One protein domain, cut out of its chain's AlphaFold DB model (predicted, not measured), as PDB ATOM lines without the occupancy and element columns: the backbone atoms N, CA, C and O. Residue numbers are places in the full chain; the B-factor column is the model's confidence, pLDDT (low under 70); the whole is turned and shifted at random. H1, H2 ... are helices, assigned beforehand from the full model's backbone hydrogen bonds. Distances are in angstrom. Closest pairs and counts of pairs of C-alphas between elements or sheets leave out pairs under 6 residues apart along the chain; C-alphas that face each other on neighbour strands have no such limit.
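What this domain is: This is residues 16 to 126 of the 139 residues of an uncharacterized protein of Mesorhizobium sp. M1D.F.Ca.ET.043.01.1.1 (UniProt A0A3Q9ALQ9). Three helices, H1, H2 and H6, lie side by side as a bundle that makes the core, and H7 packs slantwise on it at H1 and H6. Three short helices, H3, H4 and H5, form an arc over another side, joined to the core where H3 meets H6 and H5 meets H2. The printed part has 111 residues with seven named helices, H1 to H7 in chain order, and no named strand; the class is all helix. The whole is compact, with a radius of gyration of the C-alphas of 13.8 A, and spans 37 by 33 by 28 A.

How they stand to each other: Start with H1, residues 16 to 30, and H2, residues 34 to 47: they touch as a helical hairpin, opposite ways at a shallow tilt of 19 degrees, and their closest C-alphas, Ala 25 and Thr 37, are 4.2 A apart. Look next for H6, residues 96 to 108, the hub, which touches four other helices. It runs the same way as H2 at a shallow tilt of 19 degrees, and their closest C-alphas, Glu 45 and Ala 106, are 4.1 A apart. H6 touches H1 at a shallow tilt of 20 degrees, opposite ways, closest at the C-alphas of Ser 22 and Ile 103, 6.4 A apart. H3, residues 55 to 60, touches residues 104 to 108 of H6 alone, at a steep tilt of 56 degrees; the C-alphas of Leu 55 and Arg 105 are closest at 6.0 A. H4, residues 69 to 76, only just touches H3, with 3 pairs of C-alphas within 8 A, the closest being Arg 60 and Ile 73 at 6.5 A. H5, residues 78 to 84, meets H4 only through their link, and touches H2 about perpendicular at 81 degrees, closest at the C-alphas of Val 38 and Arg 80, 6.4 A. H7, residues 115 to 126, touches H1 at a steep tilt of 44 degrees, closest at the C-alphas of Glu 23 and Pro 116, 6.5 A. H7 and H6 only just touch, with 3 pairs within 8 A, the closest C-alphas being Met 107 and Leu 117 at 7.1 A. In H1 to H7 every O i to N i+4 pair is within hydrogen-bond range.

Where its parts are: Find C-alpha 16 at (-25.476, 36.745, -59.934); from there H1 runs 21.5 A to C-alpha 30. H2 covers 19.8 A, and H6 18.3 A from C-alpha 96 at (-9.576, 25.828, -43.962). H7 covers 16.3 A and ends at C-alpha 126, (-20.192, 16.134, -42.892).

The domain as a whole: The two C-alphas farthest apart, Ala 88 and Pro 112, are 40.0 A apart. The printed part has no cut; the link from H5 to H6, 11 residues, is long. Residues 86 to 89, within that link, have pLDDT under 70, and the mean of the printed part is 91.3.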
ATOM      1  N   GLU A  16     -26.236  37.637 -59.043       95.00
ATOM      2  CA  GLU A  16     -25.476  36.745 -59.934       95.00
ATOM      3  C   GLU A  16     -23.966  36.913 -59.749       95.00
ATOM      4  O   GLU A  16     -23.238  35.928 -59.649       95.00
ATOM      5  N   ALA A  17     -23.501  38.158 -59.624       96.19
ATOM      6  CA  ALA A  17     -22.106  38.437 -59.327       96.19
ATOM      7  C   ALA A  17     -21.679  37.822 -57.982       96.19
ATOM      8  O   ALA A  17     -20.654  37.151 -57.923       96.19
ATOM      9  N   ALA A  18     -22.460  37.989 -56.911       97.19
ATOM     10  CA  ALA A  18     -22.131  37.431 -55.600       97.19
ATOM     11  C   ALA A  18     -22.143  35.891 -55.573       97.19
ATOM     12  O   ALA A  18     -21.270  35.282 -54.947       97.19
ATOM     13  N   VAL A  19     -23.077  35.259 -56.289       96.06
ATOM     14  CA  VAL A  19     -23.100  33.802 -56.491       96.06
ATOM     15  C   VAL A  19     -21.834  33.354 -57.220       96.06
ATOM     16  O   VAL A  19     -21.129  32.481 -56.718       96.06
ATOM     17  N   GLN A  20     -21.461  34.013 -58.322       96.44
ATOM     18  CA  GLN A  20     -20.239  33.685 -59.061       96.44
ATOM     19  C   GLN A  20     -18.973  33.835 -58.199       96.44
ATOM     20  O   GLN A  20     -18.084  32.982 -58.249       96.44
ATOM     21  N   GLN A  21     -18.882  34.890 -57.383       97.88
ATOM     22  CA  GLN A  21     -17.775  35.068 -56.435       97.88
ATOM     23  C   GLN A  21     -17.734  33.932 -55.400       97.88
ATOM     24  O   GLN A  21     -16.659  33.420 -55.098       97.88
ATOM     25  N   SER A  22     -18.893  33.490 -54.901       98.06
ATOM     26  CA  SER A  22     -18.998  32.403 -53.917       98.06
ATOM     27  C   SER A  22     -18.594  31.045 -54.506       98.06
ATOM     28  O   SER A  22     -17.823  30.310 -53.895       98.06
ATOM     29  N   GLU A  23     -19.030  30.725 -55.726       97.88
ATOM     30  CA  GLU A  23     -18.623  29.498 -56.431       97.88
ATOM     31  C   GLU A  23     -17.124  29.497 -56.772       97.88
ATOM     32  O   GLU A  23     -16.433  28.479 -56.637       97.88
ATOM     33  N   THR A  24     -16.582  30.660 -57.141       98.44
ATOM     34  CA  THR A  24     -15.138  30.823 -57.358       98.44
ATOM     35  C   THR A  24     -14.369  30.645 -56.045       98.44
ATOM     36  O   THR A  24     -13.331  29.983 -56.027       98.44
ATOM     37  N   ALA A  25     -14.896  31.153 -54.925       98.44
ATOM     38  CA  ALA A  25     -14.311  30.966 -53.598       98.44
ATOM     39  C   ALA A  25     -14.254  29.484 -53.190       98.44
ATOM     40  O   ALA A  25     -13.242  29.051 -52.638       98.44
ATOM     41  N   ILE A  26     -15.296  28.703 -53.507       98.12
ATOM     42  CA  ILE A  26     -15.336  27.244 -53.299       98.12
ATOM     43  C   ILE A  26     -14.282  26.538 -54.156       98.12
ATOM     44  O   ILE A  26     -13.587  25.643 -53.679       98.12
ATOM     45  N   THR A  27     -14.120  26.949 -55.415       98.12
ATOM     46  CA  THR A  27     -13.084  26.380 -56.290       98.12
ATOM     47  C   THR A  27     -11.687  26.635 -55.722       98.12
ATOM     48  O   THR A  27     -10.895  25.703 -55.607       98.12
ATOM     49  N   ALA A  28     -11.410  27.868 -55.288       98.12
ATOM     50  CA  ALA A  28     -10.158  28.233 -54.624       98.12
ATOM     51  C   ALA A  28      -9.944  27.457 -53.310       98.12
ATOM     52  O   ALA A  28      -8.828  27.031 -53.014       98.12
ATOM     53  N   PHE A  29     -11.018  27.219 -52.552       96.50
ATOM     54  CA  PHE A  29     -10.971  26.486 -51.289       96.50
ATOM     55  C   PHE A  29     -10.480  25.050 -51.486       96.50
ATOM     56  O   PHE A  29      -9.587  24.605 -50.770       96.50
ATOM     57  N   HIS A  30     -11.006  24.345 -52.492       94.62
ATOM     58  CA  HIS A  30     -10.630  22.955 -52.769       94.62
ATOM     59  C   HIS A  30      -9.156  22.772 -53.162       94.62
ATOM     60  O   HIS A  30      -8.627  21.675 -53.009       94.62
ATOM     61  N   VAL A  31      -8.489  23.824 -53.646       95.44
ATOM     62  CA  VAL A  31      -7.058  23.803 -53.998       95.44
ATOM     63  C   VAL A  31      -6.175  24.511 -52.960       95.44
ATOM     64  O   VAL A  31      -5.020  24.814 -53.242       95.44
ATOM     65  N   GLY A  32      -6.707  24.808 -51.767       93.12
ATOM     66  CA  GLY A  32      -5.952  25.408 -50.659       93.12
ATOM     67  C   GLY A  32      -5.642  26.902 -50.811       93.12
ATOM     68  O   GLY A  32      -4.854  27.455 -50.047       93.12
ATOM     69  N   GLN A  33      -6.259  27.604 -51.766       97.12
ATOM     70  CA  GLN A  33      -6.037  29.037 -51.997       97.12
ATOM     71  C   GLN A  33      -6.864  29.908 -51.035       97.12
ATOM     72  O   GLN A  33      -7.690  30.726 -51.446       97.12
ATOM     73  N   PHE A  34      -6.628  29.766 -49.730       95.38
ATOM     74  CA  PHE A  34      -7.479  30.361 -48.692       95.38
ATOM     75  C   PHE A  34      -7.512  31.895 -48.694       95.38
ATOM     76  O   PHE A  34      -8.560  32.478 -48.413       95.38
ATOM     77  N   ALA A  35      -6.421  32.568 -49.074       95.69
ATOM     78  CA  ALA A  35      -6.415  34.026 -49.225       95.69
ATOM     79  C   ALA A  35      -7.427  34.492 -50.289       95.69
ATOM     80  O   ALA A  35      -8.205  35.423 -50.058       95.69
ATOM     81  N   ALA A  36      -7.454  33.809 -51.439       97.75
ATOM     82  CA  ALA A  36      -8.419  34.074 -52.498       97.75
ATOM     83  C   ALA A  36      -9.841  33.719 -52.043       97.75
ATOM     84  O   ALA A  36     -10.745  34.536 -52.207       97.75
ATOM     85  N   THR A  37     -10.031  32.565 -51.392       98.25
ATOM     86  CA  THR A  37     -11.334  32.157 -50.844       98.25
ATOM     87  C   THR A  37     -11.934  33.226 -49.934       98.25
ATOM     88  O   THR A  37     -13.055  33.668 -50.179       98.25
ATOM     89  N   VAL A  38     -11.192  33.686 -48.919       97.19
ATOM     90  CA  VAL A  38     -11.684  34.699 -47.968       97.19
ATOM     91  C   VAL A  38     -11.965  36.028 -48.667       97.19
ATOM     92  O   VAL A  38     -12.939  36.706 -48.336       97.19
ATOM     93  N   THR A  39     -11.149  36.398 -49.653       97.19
ATOM     94  CA  THR A  39     -11.328  37.640 -50.416       97.19
ATOM     95  C   THR A  39     -12.621  37.616 -51.230       97.19
ATOM     96  O   THR A  39     -13.439  38.529 -51.113       97.19
ATOM     97  N   LEU A  40     -12.831  36.560 -52.017       98.31
ATOM     98  CA  LEU A  40     -13.992  36.402 -52.895       98.31
ATOM     99  C   LEU A  40     -15.284  36.228 -52.084       98.31
ATOM    100  O   LEU A  40     -16.276  36.909 -52.345       98.31
ATOM    101  N   ALA A  41     -15.258  35.389 -51.043       97.75
ATOM    102  CA  ALA A  41     -16.401  35.203 -50.155       97.75
ATOM    103  C   ALA A  41     -16.735  36.489 -49.378       97.75
ATOM    104  O   ALA A  41     -17.896  36.878 -49.293       97.75
ATOM    105  N   GLY A  42     -15.727  37.206 -48.873       96.00
ATOM    106  CA  GLY A  42     -15.932  38.489 -48.197       96.00
ATOM    107  C   GLY A  42     -16.492  39.572 -49.125       96.00
ATOM    108  O   GLY A  42     -17.309  40.387 -48.692       96.00
ATOM    109  N   ALA A  43     -16.093  39.578 -50.402       96.75
ATOM    110  CA  ALA A  43     -16.700  40.440 -51.411       96.75
ATOM    111  C   ALA A  43     -18.183  40.085 -51.602       96.75
ATOM    112  O   ALA A  43     -19.029  40.966 -51.444       96.75
ATOM    113  N   ALA A  44     -18.501  38.806 -51.828       97.25
ATOM    114  CA  ALA A  44     -19.875  38.321 -51.972       97.25
ATOM    115  C   ALA A  44     -20.752  38.650 -50.751       97.25
ATOM    116  O   ALA A  44     -21.858  39.162 -50.914       97.25
ATOM    117  N   GLU A  45     -20.260  38.434 -49.529       95.75
ATOM    118  CA  GLU A  45     -20.962  38.794 -48.287       95.75
ATOM    119  C   GLU A  45     -21.264  40.300 -48.239       95.75
ATOM    120  O   GLU A  45     -22.396  40.702 -47.978       95.75
ATOM    121  N   SER A  46     -20.274  41.148 -48.547       94.44
ATOM    122  CA  SER A  46     -20.411  42.614 -48.490       94.44
ATOM    123  C   SER A  46     -21.319  43.212 -49.569       94.44
ATOM    124  O   SER A  46     -21.734  44.369 -49.478       94.44
ATOM    125  N   MET A  47     -21.634  42.442 -50.612       95.25
ATOM    126  CA  MET A  47     -22.550  42.866 -51.665       95.25
ATOM    127  C   MET A  47     -24.016  42.831 -51.199       95.25
ATOM    128  O   MET A  47     -24.843  43.537 -51.786       95.25
ATOM    129  N   ALA A  48     -24.339  42.057 -50.162       92.75
ATOM    130  CA  ALA A  48     -25.692  41.911 -49.645       92.75
ATOM    131  C   ALA A  48     -26.027  42.981 -48.593       92.75
ATOM    132  O   ALA A  48     -25.131  43.474 -47.903       92.75
ATOM    133  N   PRO A  49     -27.314  43.324 -48.410       87.31
ATOM    134  CA  PRO A  49     -27.736  44.030 -47.209       87.31
ATOM    135  C   PRO A  49     -27.508  43.169 -45.955       87.31
ATOM    136  O   PRO A  49     -27.389  41.940 -46.010       87.31
ATOM    137  N   THR A  50     -27.493  43.813 -44.788       84.81
ATOM    138  CA  THR A  50     -27.531  43.090 -43.513       84.81
ATOM    139  C   THR A  50     -28.779  42.202 -43.463       84.81
ATOM    140  O   THR A  50     -29.858  42.604 -43.887       84.81
ATOM    141  N   LYS A  51     -28.621  40.981 -42.942       86.56
ATOM    142  CA  LYS A  51     -29.681  39.971 -42.817       86.56
ATOM    143  C   LYS A  51     -29.823  39.687 -41.334       86.56
ATOM    144  O   LYS A  51     -28.921  39.068 -40.767       86.56
ATOM    145  N   THR A  52     -30.903  40.187 -40.746       86.62
ATOM    146  CA  THR A  52     -31.226  39.970 -39.336       86.62
ATOM    147  C   THR A  52     -31.458  38.485 -39.081       86.62
ATOM    148  O   THR A  52     -32.124  37.820 -39.874       86.62
ATOM    149  N   GLY A  53     -30.879  37.953 -38.006       85.75
ATOM    150  CA  GLY A  53     -30.906  36.525 -37.690       85.75
ATOM    151  C   GLY A  53     -30.090  35.657 -38.653       85.75
ATOM    152  O   GLY A  53     -30.235  34.438 -38.642       85.75
ATOM    153  N   GLY A  54     -29.251  36.262 -39.501       88.00
ATOM    154  CA  GLY A  54     -28.336  35.530 -40.372       88.00
ATOM    155  C   GLY A  54     -27.176  34.888 -39.607       88.00
ATOM    156  O   GLY A  54     -26.915  35.200 -38.441       88.00
ATOM    157  N   LEU A  55     -26.416  34.037 -40.295       90.06
ATOM    158  CA  LEU A  55     -25.305  33.264 -39.736       90.06
ATOM    159  C   LEU A  55     -24.280  34.145 -39.007       90.06
ATOM    160  O   LEU A  55     -23.829  33.792 -37.921       90.06
ATOM    161  N   TRP A  56     -23.938  35.309 -39.572       90.12
ATOM    162  CA  TRP A  56     -23.029  36.262 -38.927       90.12
ATOM    163  C   TRP A  56     -23.524  36.697 -37.543       90.12
ATOM    164  O   TRP A  56     -22.755  36.665 -36.585       90.12
ATOM    165  N   GLU A  57     -24.795  37.089 -37.432       90.50
ATOM    166  CA  GLU A  57     -25.370  37.550 -36.167       90.50
ATOM    167  C   GLU A  57     -25.446  36.397 -35.165       90.50
ATOM    168  O   GLU A  57     -25.015  36.556 -34.029       90.50
ATOM    169  N   ILE A  58     -25.858  35.204 -35.611       90.88
ATOM    170  CA  ILE A  58     -25.903  33.994 -34.776       90.88
ATOM    171  C   ILE A  58     -24.525  33.671 -34.179       90.88
ATOM    172  O   ILE A  58     -24.420  33.354 -32.995       90.88
ATOM    173  N   ILE A  59     -23.456  33.748 -34.976       89.06
ATOM    174  CA  ILE A  59     -22.097  33.443 -34.508       89.06
ATOM    175  C   ILE A  59     -21.561  34.560 -33.608       89.06
ATOM    176  O   ILE A  59     -20.995  34.274 -32.551       89.06
ATOM    177  N   ARG A  60     -21.723  35.826 -34.009       89.56
ATOM    178  CA  ARG A  60     -21.286  37.002 -33.236       89.56
ATOM    179  C   ARG A  60     -21.945  37.031 -31.854       89.56
ATOM    180  O   ARG A  60     -21.265  37.228 -30.843       89.56
ATOM    181  N   ASP A  61     -23.251  36.786 -31.815       90.56
ATOM    182  CA  ASP A  61     -24.086  36.947 -30.623       90.56
ATOM    183  C   ASP A  61     -24.207  35.662 -29.800       90.56
ATOM    184  O   ASP A  61     -24.915  35.643 -28.794       90.56
ATOM    185  N   ASN A  62     -23.493  34.594 -30.178       89.06
ATOM    186  CA  ASN A  62     -23.511  33.331 -29.450       89.06
ATOM    187  C   ASN A  62     -23.154  33.563 -27.965       89.06
ATOM    188  O   ASN A  62     -22.030  33.983 -27.672       89.06
ATOM    189  N   PRO A  63     -24.051  33.251 -27.006       90.19
ATOM    190  CA  PRO A  63     -23.794  33.473 -25.582       90.19
ATOM    191  C   PRO A  63     -22.666  32.588 -25.035       90.19
ATOM    192  O   PRO A  63     -22.126  32.873 -23.971       90.19
ATOM    193  N   LYS A  64     -22.295  31.525 -25.760       91.44
ATOM    194  CA  LYS A  64     -21.176  30.627 -25.443       91.44
ATOM    195  C   LYS A  64     -19.875  31.009 -26.161       91.44
ATOM    196  O   LYS A  64     -18.964  30.188 -26.225       91.44
ATOM    197  N   ARG A  65     -19.785  32.208 -26.752       88.88
ATOM    198  CA  ARG A  65     -18.545  32.679 -27.387       88.88
ATOM    199  C   ARG A  65     -17.374  32.669 -26.386       88.88
ATOM    200  O   ARG A  65     -17.582  32.977 -25.213       88.88
ATOM    201  N   PRO A  66     -16.148  32.356 -26.836       87.19
ATOM    202  CA  PRO A  66     -14.993  32.215 -25.946       87.19
ATOM    203  C   PRO A  66     -14.406  33.551 -25.464       87.19
ATOM    204  O   PRO A  66     -13.677  33.570 -24.478       87.19
ATOM    205  N   PHE A  67     -14.719  34.662 -26.140       90.62
ATOM    206  CA  PHE A  67     -14.142  35.984 -25.874       90.62
ATOM    207  C   PHE A  67     -15.224  37.063 -25.710       90.62
ATOM    208  O   PHE A  67     -16.351  36.890 -26.195       90.62
ATOM    209  N   PRO A  68     -14.900  38.216 -25.092       93.50
ATOM    210  CA  PRO A  68     -15.735  39.411 -25.165       93.50
ATOM    211  C   PRO A  68     -16.079  39.771 -26.615       93.50
ATOM    212  O   PRO A  68     -15.288  39.543 -27.527       93.50
ATOM    213  N   GLU A  69     -17.247  40.373 -26.839       91.00
ATOM    214  CA  GLU A  69     -17.806  40.581 -28.186       91.00
ATOM    215  C   GLU A  69     -16.830  41.257 -29.161       91.00
ATOM    216  O   GLU A  69     -16.637  40.785 -30.280       91.00
ATOM    217  N   LYS A  70     -16.158  42.329 -28.729       91.75
ATOM    218  CA  LYS A  70     -15.201  43.066 -29.566       91.75
ATOM    219  C   LYS A  70     -14.017  42.197 -30.005       91.75
ATOM    220  O   LYS A  70     -13.604  42.249 -31.164       91.75
ATOM    221  N   GLU A  71     -13.471  41.408 -29.087       90.31
ATOM    222  CA  GLU A  71     -12.371  40.481 -29.371       90.31
ATOM    223  C   GLU A  71     -12.851  39.333 -30.255       90.31
ATOM    224  O   GLU A  71     -12.175  38.969 -31.213       90.31
ATOM    225  N   TRP A  72     -14.064  38.835 -30.015       91.25
ATOM    226  CA  TRP A  72     -14.672  37.794 -30.830       91.25
ATOM    227  C   TRP A  72     -14.878  38.236 -32.282       91.25
ATOM    228  O   TRP A  72     -14.465  37.541 -33.205       91.25
ATOM    229  N   ILE A  73     -15.424  39.436 -32.496       90.00
ATOM    230  CA  ILE A  73     -15.565  40.039 -33.830       90.00
ATOM    231  C   ILE A  73     -14.200  40.210 -34.503       90.00
ATOM    232  O   ILE A  73     -14.085  39.996 -35.711       90.00
ATOM    233  N   THR A  74     -13.175  40.582 -33.731       89.44
ATOM    234  CA  THR A  74     -11.800  40.720 -34.233       89.44
ATOM    235  C   THR A  74     -11.248  39.372 -34.694       89.44
ATOM    236  O   THR A  74     -10.651  39.305 -35.763       89.44
ATOM    237  N   GLN A  75     -11.490  38.291 -33.946       85.81
ATOM    238  CA  GLN A  75     -11.084  36.939 -34.344       85.81
ATOM    239  C   GLN A  75     -11.835  36.471 -35.595       85.81
ATOM    240  O   GLN A  75     -11.210  36.089 -36.581       85.81
ATOM    241  N   LEU A  76     -13.166  36.593 -35.612       88.12
ATOM    242  CA  LEU A  76     -14.003  36.173 -36.743       88.12
ATOM    243  C   LEU A  76     -13.683  36.893 -38.059       88.12
ATOM    244  O   LEU A  76     -13.968  36.370 -39.137       88.12
ATOM    245  N   ASN A  77     -13.151  38.111 -37.982       90.12
ATOM    246  CA  ASN A  77     -12.753  38.894 -39.148       90.12
ATOM    247  C   ASN A  77     -11.234  38.954 -39.342       90.12
ATOM    248  O   ASN A  77     -10.780  39.616 -40.273       90.12
ATOM    249  N   GLY A  78     -10.447  38.243 -38.527       89.56
ATOM    250  CA  GLY A  78      -8.995  38.396 -38.457       89.56
ATOM    251  C   GLY A  78      -8.299  38.221 -39.806       89.56
ATOM    252  O   GLY A  78      -7.522  39.085 -40.207       89.56
ATOM    253  N   THR A  79      -8.625  37.157 -40.546       91.19
ATOM    254  CA  THR A  79      -8.036  36.900 -41.873       91.19
ATOM    255  C   THR A  79      -8.457  37.929 -42.909       91.19
ATOM    256  O   THR A  79      -7.623  38.434 -43.657       91.19
ATOM    257  N   ARG A  80      -9.739  38.304 -42.931       90.69
ATOM    258  CA  ARG A  80     -10.249  39.334 -43.845       90.69
ATOM    259  C   ARG A  80      -9.582  40.684 -43.588       90.69
ATOM    260  O   ARG A  80      -9.230  41.386 -44.530       90.69
ATOM    261  N   ASP A  81      -9.441  41.057 -42.325       90.25
ATOM    262  CA  ASP A  81      -8.889  42.343 -41.921       90.25
ATOM    263  C   ASP A  81      -7.368  42.376 -42.157       90.25
ATOM    264  O   ASP A  81      -6.850  43.384 -42.631       90.25
ATOM    265  N   TRP A  82      -6.664  41.258 -41.936       90.69
ATOM    266  CA  TRP A  82      -5.256  41.097 -42.321       90.69
ATOM    267  C   TRP A  82      -5.041  41.276 -43.832       90.69
ATOM    268  O   TRP A  82      -4.141  42.006 -44.226       90.69
ATOM    269  N   LEU A  83      -5.915  40.712 -44.678       89.69
ATOM    270  CA  LEU A  83      -5.851  40.883 -46.139       89.69
ATOM    271  C   LEU A  83      -6.127  42.324 -46.610       89.69
ATOM    272  O   LEU A  83      -5.704  42.704 -47.700       89.69
ATOM    273  N   LYS A  84      -6.887  43.116 -45.841       84.50
ATOM    274  CA  LYS A  84      -7.369  44.448 -46.255       84.50
ATOM    275  C   LYS A  84      -6.543  45.615 -45.734       84.50
ATOM    276  O   LYS A  84      -6.595  46.698 -46.317       84.50
ATOM    277  N   HIS A  85      -5.873  45.454 -44.601       80.25
ATOM    278  CA  HIS A  85      -5.244  46.569 -43.908       80.25
ATOM    279  C   HIS A  85      -3.727  46.537 -44.058       80.25
ATOM    280  O   HIS A  85      -3.100  45.507 -43.843       80.25
ATOM    281  N   ASN A  86      -3.137  47.706 -44.332       64.75
ATOM    282  CA  ASN A  86      -1.690  47.929 -44.275       64.75
ATOM    283  C   ASN A  86      -1.206  47.850 -42.819       64.75
ATOM    284  O   ASN A  86      -0.987  48.868 -42.161       64.75
ATOM    285  N   LYS A  87      -1.077  46.637 -42.287       61.62
ATOM    286  CA  LYS A  87      -0.208  46.359 -41.142       61.62
ATOM    287  C   LYS A  87       1.116  45.825 -41.686       61.62
ATOM    288  O   LYS A  87       1.135  45.257 -42.771       61.62
ATOM    289  N   ALA A  88       2.210  46.057 -40.959       59.09
ATOM    290  CA  ALA A  88       3.541  45.556 -41.315       59.09
ATOM    291  C   ALA A  88       3.503  44.060 -41.684       59.09
ATOM    292  O   ALA A  88       2.640  43.356 -41.149       59.09
ATOM    293  N   ASP A  89       4.429  43.623 -42.553       62.53
ATOM    294  CA  ASP A  89       4.602  42.261 -43.099       62.53
ATOM    295  C   ASP A  89       4.552  41.178 -42.010       62.53
ATOM    296  O   ASP A  89       5.560  40.660 -41.532       62.53
ATOM    297  N   SER A  90       3.343  40.858 -41.573       76.69
ATOM    298  CA  SER A  90       3.074  39.887 -40.530       76.69
ATOM    299  C   SER A  90       2.603  38.635 -41.231       76.69
ATOM    300  O   SER A  90       1.537  38.621 -41.842       76.69
ATOM    301  N   THR A  91       3.415  37.587 -41.177       83.94
ATOM    302  CA  THR A  91       3.019  36.265 -41.657       83.94
ATOM    303  C   THR A  91       1.766  35.814 -40.912       83.94
ATOM    304  O   THR A  91       1.669  35.972 -39.691       83.94
ATOM    305  N   ARG A  92       0.800  35.245 -41.638       87.25
ATOM    306  CA  ARG A  92      -0.419  34.669 -41.070       87.25
ATOM    307  C   ARG A  92      -0.629  33.264 -41.619       87.25
ATOM    308  O   ARG A  92      -0.626  33.073 -42.832       87.25
ATOM    309  N   ASN A  93      -0.877  32.313 -40.726       88.50
ATOM    310  CA  ASN A  93      -1.344  30.984 -41.108       88.50
ATOM    311  C   ASN A  93      -2.816  31.084 -41.507       88.50
ATOM    312  O   ASN A  93      -3.633  31.595 -40.739       88.50
ATOM    313  N   LEU A  94      -3.141  30.629 -42.713       90.12
ATOM    314  CA  LEU A  94      -4.512  30.585 -43.206       90.12
ATOM    315  C   LEU A  94      -5.011  29.155 -43.112       90.12
ATOM    316  O   LEU A  94      -4.370  28.243 -43.624       90.12
ATOM    317  N   VAL A  95      -6.165  28.973 -42.481       89.00
ATOM    318  CA  VAL A  95      -6.721  27.647 -42.210       89.00
ATOM    319  C   VAL A  95      -8.047  27.453 -42.930       89.00
ATOM    320  O   VAL A  95      -8.820  28.398 -43.131       89.00
ATOM    321  N   ALA A  96      -8.341  26.199 -43.278       90.62
ATOM    322  CA  ALA A  96      -9.576  25.828 -43.962       90.62
ATOM    323  C   ALA A  96     -10.824  26.256 -43.169       90.62
ATOM    324  O   ALA A  96     -11.828  26.655 -43.758       90.62
ATOM    325  N   PHE A  97     -10.758  26.245 -41.834       89.25
ATOM    326  CA  PHE A  97     -11.886  26.644 -41.000       89.25
ATOM    327  C   PHE A  97     -12.346  28.092 -41.260       89.25
ATOM    328  O   PHE A  97     -13.521  28.353 -41.514       89.25
ATOM    329  N   GLU A  98     -11.420  29.051 -41.249       90.50
ATOM    330  CA  GLU A  98     -11.745  30.463 -41.482       90.50
ATOM    331  C   GLU A  98     -12.223  30.698 -42.920       90.50
ATOM    332  O   GLU A  98     -13.181  31.440 -43.153       90.50
ATOM    333  N   ALA A  99     -11.577  30.039 -43.886       94.44
ATOM    334  CA  ALA A  99     -11.913  30.159 -45.299       94.44
ATOM    335  C   ALA A  99     -13.312  29.613 -45.606       94.44
ATOM    336  O   ALA A  99     -14.103  30.275 -46.281       94.44
ATOM    337  N   GLY A 100     -13.658  28.441 -45.073       94.44
ATOM    338  CA  GLY A 100     -14.984  27.874 -45.278       94.44
ATOM    339  C   GLY A 100     -16.072  28.598 -44.494       94.44
ATOM    340  O   GLY A 100     -17.169  28.790 -45.018       94.44
ATOM    341  N   LEU A 101     -15.765  29.123 -43.302       92.69
ATOM    342  CA  LEU A 101     -16.704  29.979 -42.580       92.69
ATOM    343  C   LEU A 101     -17.033  31.257 -43.365       92.69
ATOM    344  O   LEU A 101     -18.187  31.691 -43.373       92.69
ATOM    345  N   ALA A 102     -16.051  31.844 -44.056       95.56
ATOM    346  CA  ALA A 102     -16.287  32.981 -44.941       95.56
ATOM    347  C   ALA A 102     -17.257  32.624 -46.083       95.56
ATOM    348  O   ALA A 102     -18.172  33.402 -46.359       95.56
ATOM    349  N   ILE A 103     -17.120  31.437 -46.693       97.12
ATOM    350  CA  ILE A 103     -18.057  30.949 -47.722       97.12
ATOM    351  C   ILE A 103     -19.471  30.817 -47.145       97.12
ATOM    352  O   ILE A 103     -20.415  31.344 -47.726       97.12
ATOM    353  N   LEU A 104     -19.637  30.177 -45.982       95.31
ATOM    354  CA  LEU A 104     -20.959  29.994 -45.368       95.31
ATOM    355  C   LEU A 104     -21.641  31.323 -45.025       95.31
ATOM    356  O   LEU A 104     -22.851  31.466 -45.206       95.31
ATOM    357  N   ARG A 105     -20.873  32.310 -44.550       94.69
ATOM    358  CA  ARG A 105     -21.378  33.664 -44.283       94.69
ATOM    359  C   ARG A 105     -21.867  34.349 -45.554       94.69
ATOM    360  O   ARG A 105     -22.906  35.001 -45.514       94.69
ATOM    361  N   ALA A 106     -21.143  34.194 -46.663       96.31
ATOM    362  CA  ALA A 106     -21.574  34.708 -47.957       96.31
ATOM    363  C   ALA A 106     -22.849  34.001 -48.436       96.31
ATOM    364  O   ALA A 106     -23.818  34.670 -48.786       96.31
ATOM    365  N   MET A 107     -22.880  32.665 -48.374       95.81
ATOM    366  CA  MET A 107     -24.035  31.853 -48.763       95.81
ATOM    367  C   MET A 107     -25.309  32.252 -48.020       95.81
ATOM    368  O   MET A 107     -26.342  32.447 -48.648       95.81
ATOM    369  N   ASP A 108     -25.247  32.445 -46.701       95.38
ATOM    370  CA  ASP A 108     -26.419  32.828 -45.903       95.38
ATOM    371  C   ASP A 108     -27.103  34.120 -46.395       95.38
ATOM    372  O   ASP A 108     -28.295  34.325 -46.164       95.38
ATOM    373  N   LYS A 109     -26.386  35.003 -47.095       94.25
ATOM    374  CA  LYS A 109     -26.934  36.275 -47.578       94.25
ATOM    375  C   LYS A 109     -27.638  36.195 -48.930       94.25
ATOM    376  O   LYS A 109     -28.348  37.141 -49.270       94.25
ATOM    377  N   TRP A 110     -27.450  35.119 -49.688       93.06
ATOM    378  CA  TRP A 110     -27.895  35.030 -51.075       93.06
ATOM    379  C   TRP A 110     -28.765  33.806 -51.307       93.06
ATOM    380  O   TRP A 110     -28.423  32.710 -50.890       93.06
ATOM    381  N   GLU A 111     -29.864  34.007 -52.025       88.12
ATOM    382  CA  GLU A 111     -30.742  32.946 -52.511       88.12
ATOM    383  C   GLU A 111     -31.037  33.180 -54.001       88.12
ATOM    384  O   GLU A 111     -31.075  34.340 -54.437       88.12
ATOM    385  N   PRO A 112     -31.288  32.116 -54.784       90.56
ATOM    386  CA  PRO A 112     -31.272  30.708 -54.378       90.56
ATOM    387  C   PRO A 112     -29.852  30.135 -54.235       90.56
ATOM    388  O   PRO A 112     -28.941  30.521 -54.973       90.56
ATOM    389  N   TRP A 113     -29.661  29.161 -53.344       94.44
ATOM    390  CA  TRP A 113     -28.426  28.369 -53.320       94.44
ATOM    391  C   TRP A 113     -28.306  27.458 -54.542       94.44
ATOM    392  O   TRP A 113     -29.171  26.624 -54.817       94.44
ATOM    393  N   THR A 114     -27.198  27.600 -55.266       96.31
ATOM    394  CA  THR A 114     -26.867  26.753 -56.413       96.31
ATOM    395  C   THR A 114     -26.364  25.380 -55.959       96.31
ATOM    396  O   THR A 114     -26.018  25.167 -54.793       96.31
ATOM    397  N   ALA A 115     -26.296  24.422 -56.887       97.44
ATOM    398  CA  ALA A 115     -25.803  23.078 -56.587       97.44
ATOM    399  C   ALA A 115     -24.372  23.062 -55.993       97.44
ATOM    400  O   ALA A 115     -24.169  22.342 -55.014       97.44
ATOM    401  N   PRO A 116     -23.398  23.867 -56.479       96.56
ATOM    402  CA  PRO A 116     -22.088  23.982 -55.833       96.56
ATOM    403  C   PRO A 116     -22.148  24.476 -54.382       96.56
ATOM    404  O   PRO A 116     -21.445  23.941 -53.526       96.56
ATOM    405  N   LEU A 117     -23.000  25.466 -54.089       96.69
ATOM    406  CA  LEU A 117     -23.173  25.993 -52.733       96.69
ATOM    407  C   LEU A 117     -23.741  24.919 -51.797       96.69
ATOM    408  O   LEU A 117     -23.211  24.694 -50.710       96.69
ATOM    409  N   LEU A 118     -24.784  24.212 -52.239       97.12
ATOM    410  CA  LEU A 118     -25.385  23.109 -51.486       97.12
ATOM    411  C   LEU A 118     -24.367  21.996 -51.206       97.12
ATOM    412  O   LEU A 118     -24.215  21.587 -50.057       97.12
ATOM    413  N   ALA A 119     -23.617  21.575 -52.227       95.88
ATOM    414  CA  ALA A 119     -22.583  20.553 -52.089       95.88
ATOM    415  C   ALA A 119     -21.486  20.969 -51.096       95.88
ATOM    416  O   ALA A 119     -21.071  20.161 -50.266       95.88
ATOM    417  N   PHE A 120     -21.048  22.232 -51.138       95.38
ATOM    418  CA  PHE A 120     -20.072  22.756 -50.183       95.38
ATOM    419  C   PHE A 120     -20.609  22.743 -48.751       95.38
ATOM    420  O   PHE A 120     -19.927  22.266 -47.846       95.38
ATOM    421  N   LYS A 121     -21.839  23.227 -48.534       94.00
ATOM    422  CA  LYS A 121     -22.488  23.195 -47.219       94.00
ATOM    423  C   LYS A 121     -22.562  21.770 -46.675       94.00
ATOM    424  O   LYS A 121     -22.230  21.543 -45.513       94.00
ATOM    425  N   ASP A 122     -23.018  20.825 -47.486       93.06
ATOM    426  CA  ASP A 122     -23.196  19.449 -47.034       93.06
ATOM    427  C   ASP A 122     -21.836  18.808 -46.719       93.06
ATOM    428  O   ASP A 122     -21.675  18.213 -45.656       93.06
ATOM    429  N   LEU A 123     -20.816  19.032 -47.558       88.69
ATOM    430  CA  LEU A 123     -19.441  18.611 -47.276       88.69
ATOM    431  C   LEU A 123     -18.910  19.215 -45.967       88.69
ATOM    432  O   LEU A 123     -18.316  18.501 -45.158       88.69
ATOM    433  N   TRP A 124     -19.137  20.511 -45.741       87.75
ATOM    434  CA  TRP A 124     -18.698  21.214 -44.538       87.75
ATOM    435  C   TRP A 124     -19.265  20.582 -43.266       87.75
ATOM    436  O   TRP A 124     -18.519  20.268 -42.339       87.75
ATOM    437  N   PHE A 125     -20.578  20.341 -43.230       85.19
ATOM    438  CA  PHE A 125     -21.237  19.760 -42.059       85.19
ATOM    439  C   PHE A 125     -20.972  18.256 -41.886       85.19
ATOM    440  O   PHE A 125     -21.089  17.750 -40.771       85.19
ATOM    441  N   LEU A 126     -20.575  17.548 -42.947       84.38
ATOM    442  CA  LEU A 126     -20.192  16.134 -42.892       84.38
ATOM    443  C   LEU A 126     -18.715  15.905 -42.532       84.38
ATOM    444  O   LEU A 126     -18.328  14.758 -42.308       84.38
TER     445      LEU A 126